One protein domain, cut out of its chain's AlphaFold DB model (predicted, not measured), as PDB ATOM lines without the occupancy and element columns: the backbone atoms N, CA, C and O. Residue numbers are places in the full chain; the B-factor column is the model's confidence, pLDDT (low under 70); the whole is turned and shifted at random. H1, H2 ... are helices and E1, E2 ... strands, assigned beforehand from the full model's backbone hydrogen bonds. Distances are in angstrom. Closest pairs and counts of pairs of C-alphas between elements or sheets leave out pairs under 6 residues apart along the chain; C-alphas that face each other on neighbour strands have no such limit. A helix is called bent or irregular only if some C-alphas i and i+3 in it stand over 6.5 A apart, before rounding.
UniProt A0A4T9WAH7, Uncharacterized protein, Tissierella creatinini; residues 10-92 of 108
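This is residues 10 to 92 of the 108 residues of an uncharacterized protein of Tissierella creatinini (UniProt A0A4T9WAH7). Two long helices, H1 and H2, make the two free legs of an open, tongs-like shape, and a small hairpin of strands, E1 and E2, makes its far end. From H1 a long stretch leads out to the hairpin, and a second long stretch leads back from it to H2, with no contact between the helices. The printed part has 83 residues, with H1, E1, E2 and H2 in that order along the chain; the two-stranded sheet, order E1 - E2, is antiparallel, and the class is mostly helix. The whole is extended, a rod with a radius of gyration of the C-alphas of 22.3 A and spans of 75 by 30 by 14 A.

H1, residues 10 to 30, is apart from H2, residues 71 to 91. E1, residues 48 to 52, and E2, residues 55 to 59, form a hairpin with a tight link, their directions at 164 degrees. The C-alphas of Arg 51 and Val 56 face each other at 4.5 A; N 50 and O 57 are within hydrogen-bond range at 3.0 A, as are N 57 and O 50 at 2.9 A. H1 is apart from E2, and H2 is apart from E1. Every O i to N i+4 pair is within hydrogen-bond range in H1, and 13 of 17 are in H2.

H1 begins at C-alpha 10, (7.696, -48.055, 43.745), and is 30.3 A long. E1 begins at C-alpha 48, (20.762, 0.989, 26.007). H2 is 31.3 A long and ends at C-alpha 91, (-0.998, -53.398, 24.314). It is irregular, C-alphas 74 and 77 being 7.1 A apart, with a kink of 36 degrees near residue 78.

The two C-alphas farthest apart, those of Ser 54 and Asn 92, are 74.9 A apart. The printed part has no cut. The links H1 to E1, 17 residues, and E2 to H2, 11 residues, are long. In the first, residues 38 to 39 pair with residues 42 to 43, antiparallel. The mean pLDDT of the printed part is 82.0; residue 42, residues 44 to 45, residues 64 to 67 and residue 92 are under 70.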
ATOM      1  N   THR A  10       8.230 -48.770  44.920       90.50
ATOM      2  CA  THR A  10       7.696 -48.055  43.745       90.50
ATOM      3  C   THR A  10       7.148 -46.668  44.083       90.50
ATOM      4  O   THR A  10       7.333 -45.734  43.303       90.50
ATOM      5  N   TRP A  11       6.526 -46.491  45.250       85.38
ATOM      6  CA  TRP A  11       6.057 -45.188  45.732       85.38
ATOM      7  C   TRP A  11       7.193 -44.170  45.901       85.38
ATOM      8  O   TRP A  11       7.075 -43.034  45.439       85.38
ATOM      9  N   ALA A  12       8.309 -44.578  46.510       92.44
ATOM     10  CA  ALA A  12       9.453 -43.698  46.736       92.44
ATOM     11  C   ALA A  12      10.046 -43.217  45.404       92.44
ATOM     12  O   ALA A  12      10.279 -42.022  45.222       92.44
ATOM     13  N   PHE A  13      10.195 -44.124  44.435       92.62
ATOM     14  CA  PHE A  13      10.668 -43.769  43.096       92.62
ATOM     15  C   PHE A  13       9.691 -42.859  42.340       92.62
ATOM     16  O   PHE A  13      10.134 -41.959  41.629       92.62
ATOM     17  N   ARG A  14       8.373 -43.033  42.517       90.25
ATOM     18  CA  ARG A  14       7.364 -42.135  41.922       90.25
ATOM     19  C   ARG A  14       7.479 -40.715  42.464       90.25
ATOM     20  O   ARG A  14       7.459 -39.770  41.679       90.25
ATOM     21  N   LEU A  15       7.623 -40.563  43.780       93.19
ATOM     22  CA  LEU A  15       7.806 -39.248  44.398       93.19
ATOM     23  C   LEU A  15       9.112 -38.589  43.952       93.19
ATOM     24  O   LEU A  15       9.113 -37.408  43.610       93.19
ATOM     25  N   LEU A  16      10.206 -39.355  43.902       95.69
ATOM     26  CA  LEU A  16      11.502 -38.857  43.444       95.69
ATOM     27  C   LEU A  16      11.419 -38.379  41.989       95.69
ATOM     28  O   LEU A  16      11.840 -37.265  41.687       95.69
ATOM     29  N   ALA A  17      10.811 -39.173  41.105       92.50
ATOM     30  CA  ALA A  17      10.626 -38.807  39.704       92.50
ATOM     31  C   ALA A  17       9.783 -37.530  39.540       92.50
ATOM     32  O   ALA A  17      10.148 -36.658  38.754       92.50
ATOM     33  N   LEU A  18       8.694 -37.389  40.305       92.31
ATOM     34  CA  LEU A  18       7.864 -36.177  40.297       92.31
ATOM     35  C   LEU A  18       8.642 -34.943  40.770       92.31
ATOM     36  O   LEU A  18       8.589 -33.899  40.116       92.31
ATOM     37  N   GLY A  19       9.394 -35.064  41.866       92.94
ATOM     38  CA  GLY A  19      10.227 -33.977  42.381       92.94
ATOM     39  C   GLY A  19      11.315 -33.559  41.391       92.94
ATOM     40  O   GLY A  19      11.469 -32.372  41.107       92.94
ATOM     41  N   ALA A  20      12.020 -34.529  40.801       93.44
ATOM     42  CA  ALA A  20      13.042 -34.275  39.789       93.44
ATOM     43  C   ALA A  20      12.457 -33.603  38.535       93.44
ATOM     44  O   ALA A  20      13.038 -32.647  38.023       93.44
ATOM     45  N   ALA A  21      11.288 -34.051  38.068       90.00
ATOM     46  CA  ALA A  21      10.608 -33.448  36.926       90.00
ATOM     47  C   ALA A  21      10.230 -31.983  37.192       90.00
ATOM     48  O   ALA A  21      10.476 -31.122  36.346       90.00
ATOM     49  N   LEU A  22       9.689 -31.678  38.376       90.81
ATOM     50  CA  LEU A  22       9.328 -30.310  38.750       90.81
ATOM     51  C   LEU A  22      10.564 -29.408  38.891       90.81
ATOM     52  O   LEU A  22      10.555 -28.265  38.427       90.81
ATOM     53  N   ALA A  23      11.643 -29.921  39.484       91.69
ATOM     54  CA  ALA A  23      12.904 -29.194  39.608       91.69
ATOM     55  C   ALA A  23      13.510 -28.869  38.233       91.69
ATOM     56  O   ALA A  23      13.906 -27.733  37.981       91.69
ATOM     57  N   LEU A  24      13.529 -29.833  37.310       91.69
ATOM     58  CA  LEU A  24      14.014 -29.605  35.946       91.69
ATOM     59  C   LEU A  24      13.123 -28.625  35.175       91.69
ATOM     60  O   LEU A  24      13.638 -27.745  34.483       91.69
ATOM     61  N   LEU A  25      11.800 -28.735  35.308       87.50
ATOM     62  CA  LEU A  25      10.857 -27.815  34.672       87.50
ATOM     63  C   LEU A  25      11.059 -26.376  35.165       87.50
ATOM     64  O   LEU A  25      11.198 -25.455  34.368       87.50
ATOM     65  N   THR A  26      11.124 -26.176  36.478       89.69
ATOM     66  CA  THR A  26      11.349 -24.844  37.060       89.69
ATOM     67  C   THR A  26      12.725 -24.286  36.701       89.69
ATOM     68  O   THR A  26      12.826 -23.111  36.354       89.69
ATOM     69  N   PHE A  27      13.775 -25.111  36.715       89.12
ATOM     70  CA  PHE A  27      15.116 -24.704  36.294       89.12
ATOM     71  C   PHE A  27      15.152 -24.264  34.829       89.12
ATOM     72  O   PHE A  27      15.731 -23.232  34.508       89.12
ATOM     73  N   THR A  28      14.529 -25.031  33.934       86.62
ATOM     74  CA  THR A  28      14.525 -24.723  32.496       86.62
ATOM     75  C   THR A  28      13.697 -23.489  32.162       86.62
ATOM     76  O   THR A  28      14.122 -22.706  31.317       86.62
ATOM     77  N   LEU A  29      12.563 -23.277  32.838       83.06
ATOM     78  CA  LEU A  29      11.710 -22.107  32.617       83.06
ATOM     79  C   LEU A  29      12.321 -20.806  33.152       83.06
ATOM     80  O   LEU A  29      12.147 -19.761  32.536       83.06
ATOM     81  N   ASN A  30      13.033 -20.862  34.279       83.75
ATOM     82  CA  ASN A  30      13.591 -19.668  34.926       83.75
ATOM     83  C   ASN A  30      15.011 -19.317  34.463       83.75
ATOM     84  O   ASN A  30      15.598 -18.353  34.951       83.75
ATOM     85  N   ARG A  31      15.605 -20.106  33.565       82.44
ATOM     86  CA  ARG A  31      16.979 -19.871  33.128       82.44
ATOM     87  C   ARG A  31      17.027 -18.798  32.048       82.44
ATOM     88  O   ARG A  31      16.609 -19.031  30.916       82.44
ATOM     89  N   ASP A  32      17.663 -17.676  32.370       77.62
ATOM     90  CA  ASP A  32      18.077 -16.708  31.362       77.62
ATOM     91  C   ASP A  32      19.155 -17.327  30.465       77.62
ATOM     92  O   ASP A  32      20.267 -17.647  30.893       77.62
ATOM     93  N   THR A  33      18.813 -17.524  29.193       79.00
ATOM     94  CA  THR A  33      19.742 -17.991  28.148       79.00
ATOM     95  C   THR A  33      20.346 -16.832  27.358       79.00
ATOM     96  O   THR A  33      20.997 -17.036  26.332       79.00
ATOM     97  N   SER A  34      20.137 -15.602  27.830       74.94
ATOM     98  CA  SER A  34      20.596 -14.411  27.138       74.94
ATOM     99  C   SER A  34      22.125 -14.319  27.163       74.94
ATOM    100  O   SER A  34      22.770 -14.523  28.194       74.94
ATOM    101  N   ARG A  35      22.728 -14.046  26.002       72.69
ATOM    102  CA  ARG A  35      24.187 -13.986  25.849       72.69
ATOM    103  C   ARG A  35      24.733 -12.796  26.630       72.69
ATOM    104  O   ARG A  35      24.205 -11.704  26.488       72.69
ATOM    105  N   HIS A  36      25.815 -12.976  27.384       73.69
ATOM    106  CA  HIS A  36      26.500 -11.844  28.008       73.69
ATOM    107  C   HIS A  36      26.859 -10.789  26.948       73.69
ATOM    108  O   HIS A  36      27.459 -11.125  25.922       73.69
ATOM    109  N   VAL A  37      26.463  -9.537  27.178       73.06
ATOM    110  CA  VAL A  37      26.731  -8.412  26.276       73.06
ATOM    111  C   VAL A  37      27.758  -7.500  26.930       73.06
ATOM    112  O   VAL A  37      27.603  -7.122  28.088       73.06
ATOM    113  N   GLY A  38      28.788  -7.138  26.169       73.06
ATOM    114  CA  GLY A  38      29.786  -6.158  26.565       73.06
ATOM    115  C   GLY A  38      31.196  -6.499  26.107       73.06
ATOM    116  O   GLY A  38      31.373  -7.338  25.221       73.06
ATOM    117  N   ASP A  39      32.179  -5.815  26.685       74.94
ATOM    118  CA  ASP A  39      33.599  -6.126  26.517       74.94
ATOM    119  C   ASP A  39      34.145  -6.792  27.800       74.94
ATOM    120  O   ASP A  39      33.445  -6.828  28.812       74.94
ATOM    121  N   PRO A  40      35.366  -7.358  27.801       76.81
ATOM    122  CA  PRO A  40      35.912  -8.050  28.975       76.81
ATOM    123  C   PRO A  40      35.998  -7.195  30.250       76.81
ATOM    124  O   PRO A  40      36.157  -7.741  31.338       76.81
ATOM    125  N   SER A  41      35.918  -5.872  30.116       77.56
ATOM    126  CA  SER A  41      36.000  -4.899  31.206       77.56
ATOM    127  C   SER A  41      34.640  -4.350  31.651       77.56
ATOM    128  O   SER A  41      34.543  -3.837  32.764       77.56
ATOM    129  N   HIS A  42      33.592  -4.468  30.832       69.44
ATOM    130  CA  HIS A  42      32.284  -3.872  31.090       69.44
ATOM    131  C   HIS A  42      31.146  -4.797  30.658       69.44
ATOM    132  O   HIS A  42      30.928  -5.032  29.468       69.44
ATOM    133  N   SER A  43      30.351  -5.242  31.631       73.50
ATOM    134  CA  SER A  43      29.048  -5.854  31.375       73.50
ATOM    135  C   SER A  43      28.037  -4.770  31.025       73.50
ATOM    136  O   SER A  43      27.818  -3.847  31.814       73.50
ATOM    137  N   LEU A  44      27.401  -4.884  29.867       69.81
ATOM    138  CA  LEU A  44      26.450  -3.893  29.382       69.81
ATOM    139  C   LEU A  44      25.018  -4.427  29.487       69.81
ATOM    140  O   LEU A  44      24.785  -5.621  29.271       69.81
ATOM    141  N   PRO A  45      24.047  -3.569  29.844       65.94
ATOM    142  CA  PRO A  45      22.654  -3.978  29.937       65.94
ATOM    143  C   PRO A  45      22.120  -4.405  28.562       65.94
ATOM    144  O   PRO A  45      22.589  -3.947  27.517       65.94
ATOM    145  N   PHE A  46      21.131  -5.303  28.563       70.56
ATOM    146  CA  PHE A  46      20.449  -5.807  27.367       70.56
ATOM    147  C   PHE A  46      19.662  -4.696  26.659       70.56
ATOM    148  O   PHE A  46      18.446  -4.576  26.795       70.56
ATOM    149  N   GLY A  47      20.375  -3.886  25.884       71.94
ATOM    150  CA  GLY A  47      19.863  -2.659  25.294       71.94
ATOM    151  C   GLY A  47      20.246  -1.421  26.102       71.94
ATOM    152  O   GLY A  47      20.398  -1.469  27.321       71.94
ATOM    153  N   GLY A  48      20.408  -0.297  25.406       75.81
ATOM    154  CA  GLY A  48      20.762   0.989  26.007       75.81
ATOM    155  C   GLY A  48      21.876   1.696  25.242       75.81
ATOM    156  O   GLY A  48      22.279   1.276  24.158       75.81
ATOM    157  N   TYR A  49      22.376   2.791  25.801       78.88
ATOM    158  CA  TYR A  49      23.474   3.558  25.223       78.88
ATOM    159  C   TYR A  49      24.545   3.797  26.278       78.88
ATOM    160  O   TYR A  49      24.257   4.272  27.374       78.88
ATOM    161  N   TYR A  50      25.782   3.462  25.928       77.25
ATOM    162  CA  TYR A  50      26.955   3.808  26.718       77.25
ATOM    163  C   TYR A  50      27.638   5.002  26.067       77.25
ATOM    164  O   TYR A  50      27.831   5.023  24.847       77.25
ATOM    165  N   ARG A  51      27.996   5.998  26.876       84.56
ATOM    166  CA  ARG A  51      28.742   7.164  26.417       84.56
ATOM    167  C   ARG A  51      29.955   7.366  27.304       84.56
ATOM    168  O   ARG A  51      29.804   7.614  28.495       84.56
ATOM    169  N   ASP A  52      31.124   7.320  26.681       83.94
ATOM    170  CA  ASP A  52      32.400   7.632  27.310       83.94
ATOM    171  C   ASP A  52      33.116   8.705  26.482       83.94
ATOM    172  O   ASP A  52      33.527   8.485  25.336       83.94
ATOM    173  N   GLY A  53      33.169   9.918  27.036       89.38
ATOM    174  CA  GLY A  53      33.686  11.109  26.367       89.38
ATOM    175  C   GLY A  53      33.008  11.382  25.017       89.38
ATOM    176  O   GLY A  53      31.826  11.748  24.944       89.38
ATOM    177  N   SER A  54      33.781  11.228  23.937       92.00
ATOM    178  CA  SER A  54      33.348  11.431  22.549       92.00
ATOM    179  C   SER A  54      32.829  10.166  21.857       92.00
ATOM    180  O   SER A  54      32.356  10.254  20.723       92.00
ATOM    181  N   LYS A  55      32.888   8.999  22.508       85.94
ATOM    182  CA  LYS A  55      32.407   7.730  21.949       85.94
ATOM    183  C   LYS A  55      31.025   7.409  22.503       85.94
ATOM    184  O   LYS A  55      30.799   7.451  23.711       85.94
ATOM    185  N   VAL A  56      30.108   7.065  21.605       85.44
ATOM    186  CA  VAL A  56      28.769   6.578  21.944       85.44
ATOM    187  C   VAL A  56      28.586   5.218  21.293       85.44
ATOM    188  O   VAL A  56      28.827   5.069  20.095       85.44
ATOM    189  N   VAL A  57      28.152   4.237  22.077       82.94
ATOM    190  CA  VAL A  57      27.791   2.909  21.581       82.94
ATOM    191  C   VAL A  57      26.322   2.660  21.886       82.94
ATOM    192  O   VAL A  57      25.888   2.743  23.035       82.94
ATOM    193  N   HIS A  58      25.560   2.350  20.839       82.00
ATOM    194  CA  HIS A  58      24.166   1.943  20.943       82.00
ATOM    195  C   HIS A  58      24.094   0.419  20.972       82.00
ATOM    196  O   HIS A  58      24.392  -0.248  19.980       82.00
ATOM    197  N   TYR A  59      23.679  -0.128  22.108       76.31
ATOM    198  CA  TYR A  59      23.394  -1.547  22.242       76.31
ATOM    199  C   TYR A  59      21.935  -1.760  21.865       76.31
ATOM    200  O   TYR A  59      21.024  -1.236  22.507       76.31
ATOM    201  N   ASN A  60      21.708  -2.518  20.795       72.06
ATOM    202  CA  ASN A  60      20.359  -2.909  20.410       72.06
ATOM    203  C   ASN A  60      19.753  -3.775  21.519       72.06
ATOM    204  O   ASN A  60      20.372  -4.736  21.976       72.06
ATOM    205  N   SER A  61      18.537  -3.447  21.947       70.06
ATOM    206  CA  SER A  61      17.755  -4.336  22.802       70.06
ATOM    207  C   SER A  61      17.338  -5.578  22.007       70.06
ATOM    208  O   SER A  61      17.159  -5.473  20.785       70.06
ATOM    209  N   PRO A  62      17.111  -6.731  22.663       70.25
ATOM    210  CA  PRO A  62      16.453  -7.861  22.022       70.25
ATOM    211  C   PRO A  62      15.146  -7.371  21.397       70.25
ATOM    212  O   PRO A  62      14.203  -6.988  22.091       70.25
ATOM    213  N   ARG A  63      15.094  -7.299  20.066       70.25
ATOM    214  CA  ARG A  63      13.837  -7.035  19.367       70.25
ATOM    215  C   ARG A  63      12.970  -8.255  19.620       70.25
ATOM    216  O   ARG A  63      13.497  -9.359  19.551       70.25
ATOM    217  N   ALA A  64      11.682  -8.070  19.910       66.25
ATOM    218  CA  ALA A  64      10.738  -9.172  20.071       66.25
ATOM    219  C   ALA A  64      10.713 -10.025  18.789       66.25
ATOM    220  O   ALA A  64       9.941  -9.789  17.860       66.25
ATOM    221  N   THR A  65      11.625 -10.984  18.694       66.38
ATOM    222  CA  THR A  65      11.644 -11.999  17.660       66.38
ATOM    223  C   THR A  65      10.555 -12.974  18.034       66.38
ATOM    224  O   THR A  65      10.547 -13.494  19.151       66.38
ATOM    225  N   LYS A  66       9.618 -13.212  17.107       67.44
ATOM    226  CA  LYS A  66       8.697 -14.339  17.243       67.44
ATOM    227  C   LYS A  66       9.535 -15.570  17.602       67.44
ATOM    228  O   LYS A  66      10.578 -15.757  16.965       67.44
ATOM    229  N   PRO A  67       9.129 -16.366  18.605       68.69
ATOM    230  CA  PRO A  67       9.845 -17.589  18.922       68.69
ATOM    231  C   PRO A  67      10.002 -18.387  17.626       68.69
ATOM    232  O   PRO A  67       9.027 -18.623  16.914       68.69
ATOM    233  N   SER A  68      11.246 -18.730  17.286       72.75
ATOM    234  CA  SER A  68      11.559 -19.534  16.097       72.75
ATOM    235  C   SER A  68      10.901 -20.910  16.176       72.75
ATOM    236  O   SER A  68      10.620 -21.539  15.160       72.75
ATOM    237  N   THR A  69      10.642 -21.362  17.401       74.62
ATOM    238  CA  THR A  69       9.960 -22.606  17.715       74.62
ATOM    239  C   THR A  69       8.451 -22.371  17.718       74.62
ATOM    240  O   THR A  69       7.964 -21.556  18.510       74.62
ATOM    241  N   PRO A  70       7.679 -23.065  16.870       80.31
ATOM    242  CA  PRO A  70       6.238 -22.920  16.890       80.31
ATOM    243  C   PRO A  70       5.666 -23.413  18.226       80.31
ATOM    244  O   PRO A  70       6.062 -24.454  18.752       80.31
ATOM    245  N   SER A  71       4.715 -22.655  18.774       78.00
ATOM    246  CA  SER A  71       4.182 -22.834  20.131       78.00
ATOM    247  C   SER A  71       3.575 -24.216  20.397       78.00
ATOM    248  O   SER A  71       3.579 -24.677  21.535       78.00
ATOM    249  N   PHE A  72       3.100 -24.919  19.367       80.19
ATOM    250  CA  PHE A  72       2.547 -26.267  19.518       80.19
ATOM    251  C   PHE A  72       3.601 -27.310  19.924       80.19
ATOM    252  O   PHE A  72       3.243 -28.334  20.500       80.19
ATOM    253  N   LEU A  73       4.897 -27.067  19.683       83.94
ATOM    254  CA  LEU A  73       5.955 -27.999  20.088       83.94
ATOM    255  C   LEU A  73       6.124 -28.073  21.610       83.94
ATOM    256  O   LEU A  73       6.578 -29.097  22.112       83.94
ATOM    257  N   TYR A  74       5.672 -27.064  22.362       81.31
ATOM    258  CA  TYR A  74       5.609 -27.149  23.826       81.31
ATOM    259  C   TYR A  74       4.600 -28.201  24.319       81.31
ATOM    260  O   TYR A  74       4.697 -28.653  25.456       81.31
ATOM    261  N   LEU A  75       3.665 -28.641  23.465       86.25
ATOM    262  CA  LEU A  75       2.720 -29.722  23.770       86.25
ATOM    263  C   LEU A  75       3.270 -31.116  23.435       86.25
ATOM    264  O   LEU A  75       2.685 -32.112  23.859       86.25
ATOM    265  N   ALA A  76       4.395 -31.212  22.718       87.38
ATOM    266  CA  ALA A  76       5.027 -32.483  22.367       87.38
ATOM    267  C   ALA A  76       5.268 -33.431  23.566       87.38
ATOM    268  O   ALA A  76       4.940 -34.611  23.433       87.38
ATOM    269  N   PRO A  77       5.765 -32.987  24.744       87.06
ATOM    270  CA  PRO A  77       5.927 -33.885  25.890       87.06
ATOM    271  C   PRO A  77       4.589 -34.405  26.435       87.06
ATOM    272  O   PRO A  77       4.494 -35.569  26.813       87.06
ATOM    273  N   ILE A  78       3.536 -33.579  26.429       88.69
ATOM    274  CA  ILE A  78       2.191 -33.994  26.859       88.69
ATOM    275  C   ILE A  78       1.641 -35.046  25.890       88.69
ATOM    276  O   ILE A  78       1.165 -36.096  26.321       88.69
ATOM    277  N   LEU A  79       1.767 -34.794  24.584       89.88
ATOM    278  CA  LEU A  79       1.382 -35.738  23.538       89.88
ATOM    279  C   LEU A  79       2.127 -37.073  23.695       89.88
ATOM    280  O   LEU A  79       1.506 -38.127  23.612       89.88
ATOM    281  N   LEU A  80       3.436 -37.033  23.965       91.00
ATOM    282  CA  LEU A  80       4.258 -38.226  24.158       91.00
ATOM    283  C   LEU A  80       3.793 -39.054  25.364       91.00
ATOM    284  O   LEU A  80       3.651 -40.269  25.249       91.00
ATOM    285  N   ILE A  81       3.508 -38.413  26.503       91.75
ATOM    286  CA  ILE A  81       2.990 -39.097  27.700       91.75
ATOM    287  C   ILE A  81       1.636 -39.752  27.405       91.75
ATOM    288  O   ILE A  81       1.425 -40.914  27.762       91.75
ATOM    289  N   LEU A  82       0.732 -39.036  26.728       90.38
ATOM    290  CA  LEU A  82      -0.572 -39.573  26.335       90.38
ATOM    291  C   LEU A  82      -0.430 -40.758  25.379       90.38
ATOM    292  O   LEU A  82      -1.121 -41.760  25.558       90.38
ATOM    293  N   LEU A  83       0.487 -40.679  24.411       91.75
ATOM    294  CA  LEU A  83       0.763 -41.761  23.472       91.75
ATOM    295  C   LEU A  83       1.286 -43.005  24.202       91.75
ATOM    296  O   LEU A  83       0.757 -44.095  24.000       91.75
ATOM    297  N   ILE A  84       2.271 -42.847  25.092       92.00
ATOM    298  CA  ILE A  84       2.809 -43.954  25.900       92.00
ATOM    299  C   ILE A  84       1.700 -44.572  26.758       92.00
ATOM    300  O   ILE A  84       1.588 -45.796  26.835       92.00
ATOM    301  N   HIS A  85       0.850 -43.747  27.377       88.06
ATOM    302  CA  HIS A  85      -0.270 -44.235  28.176       88.06
ATOM    303  C   HIS A  85      -1.294 -44.999  27.327       88.06
ATOM    304  O   HIS A  85      -1.728 -46.078  27.723       88.06
ATOM    305  N   ALA A  86      -1.651 -44.471  26.155       87.56
ATOM    306  CA  ALA A  86      -2.563 -45.116  25.219       87.56
ATOM    307  C   ALA A  86      -2.007 -46.466  24.756       87.56
ATOM    308  O   ALA A  86      -2.684 -47.479  24.915       87.56
ATOM    309  N   VAL A  87      -0.756 -46.506  24.282       90.12
ATOM    310  CA  VAL A  87      -0.083 -47.751  23.881       90.12
ATOM    311  C   VAL A  87      -0.103 -48.745  25.036       90.12
ATOM    312  O   VAL A  87      -0.629 -49.833  24.858       90.12
ATOM    313  N   ASN A  88       0.322 -48.352  26.240       87.06
ATOM    314  CA  ASN A  88       0.305 -49.234  27.409       87.06
ATOM    315  C   ASN A  88      -1.095 -49.799  27.716       87.06
ATOM    316  O   ASN A  88      -1.219 -50.942  28.145       87.06
ATOM    317  N   ARG A  89      -2.163 -49.023  27.494       82.81
ATOM    318  CA  ARG A  89      -3.551 -49.467  27.709       82.81
ATOM    319  C   ARG A  89      -4.072 -50.389  26.612       82.81
ATOM    320  O   ARG A  89      -4.891 -51.250  26.918       82.81
ATOM    321  N   PHE A  90      -3.634 -50.199  25.371       82.19
ATOM    322  CA  PHE A  90      -4.056 -51.015  24.233       82.19
ATOM    323  C   PHE A  90      -3.203 -52.280  24.057       82.19
ATOM    324  O   PHE A  90      -3.723 -53.292  23.596       82.19
ATOM    325  N   THR A  91      -1.924 -52.260  24.449       77.50
ATOM    326  CA  THR A  91      -0.998 -53.398  24.314       77.50
ATOM    327  C   THR A  91      -0.937 -54.291  25.544       77.50
ATOM    328  O   THR A  91      -0.553 -55.446  25.403       77.50
ATOM    329  N   ASN A  92      -1.310 -53.800  26.732       64.94
ATOM    330  CA  ASN A  92      -1.574 -54.664  27.879       64.94
ATOM    331  C   ASN A  92      -3.077 -54.948  27.937       64.94
ATOM    332  O   ASN A  92      -3.803 -54.202  28.610       64.94
TER     333      ASN A  92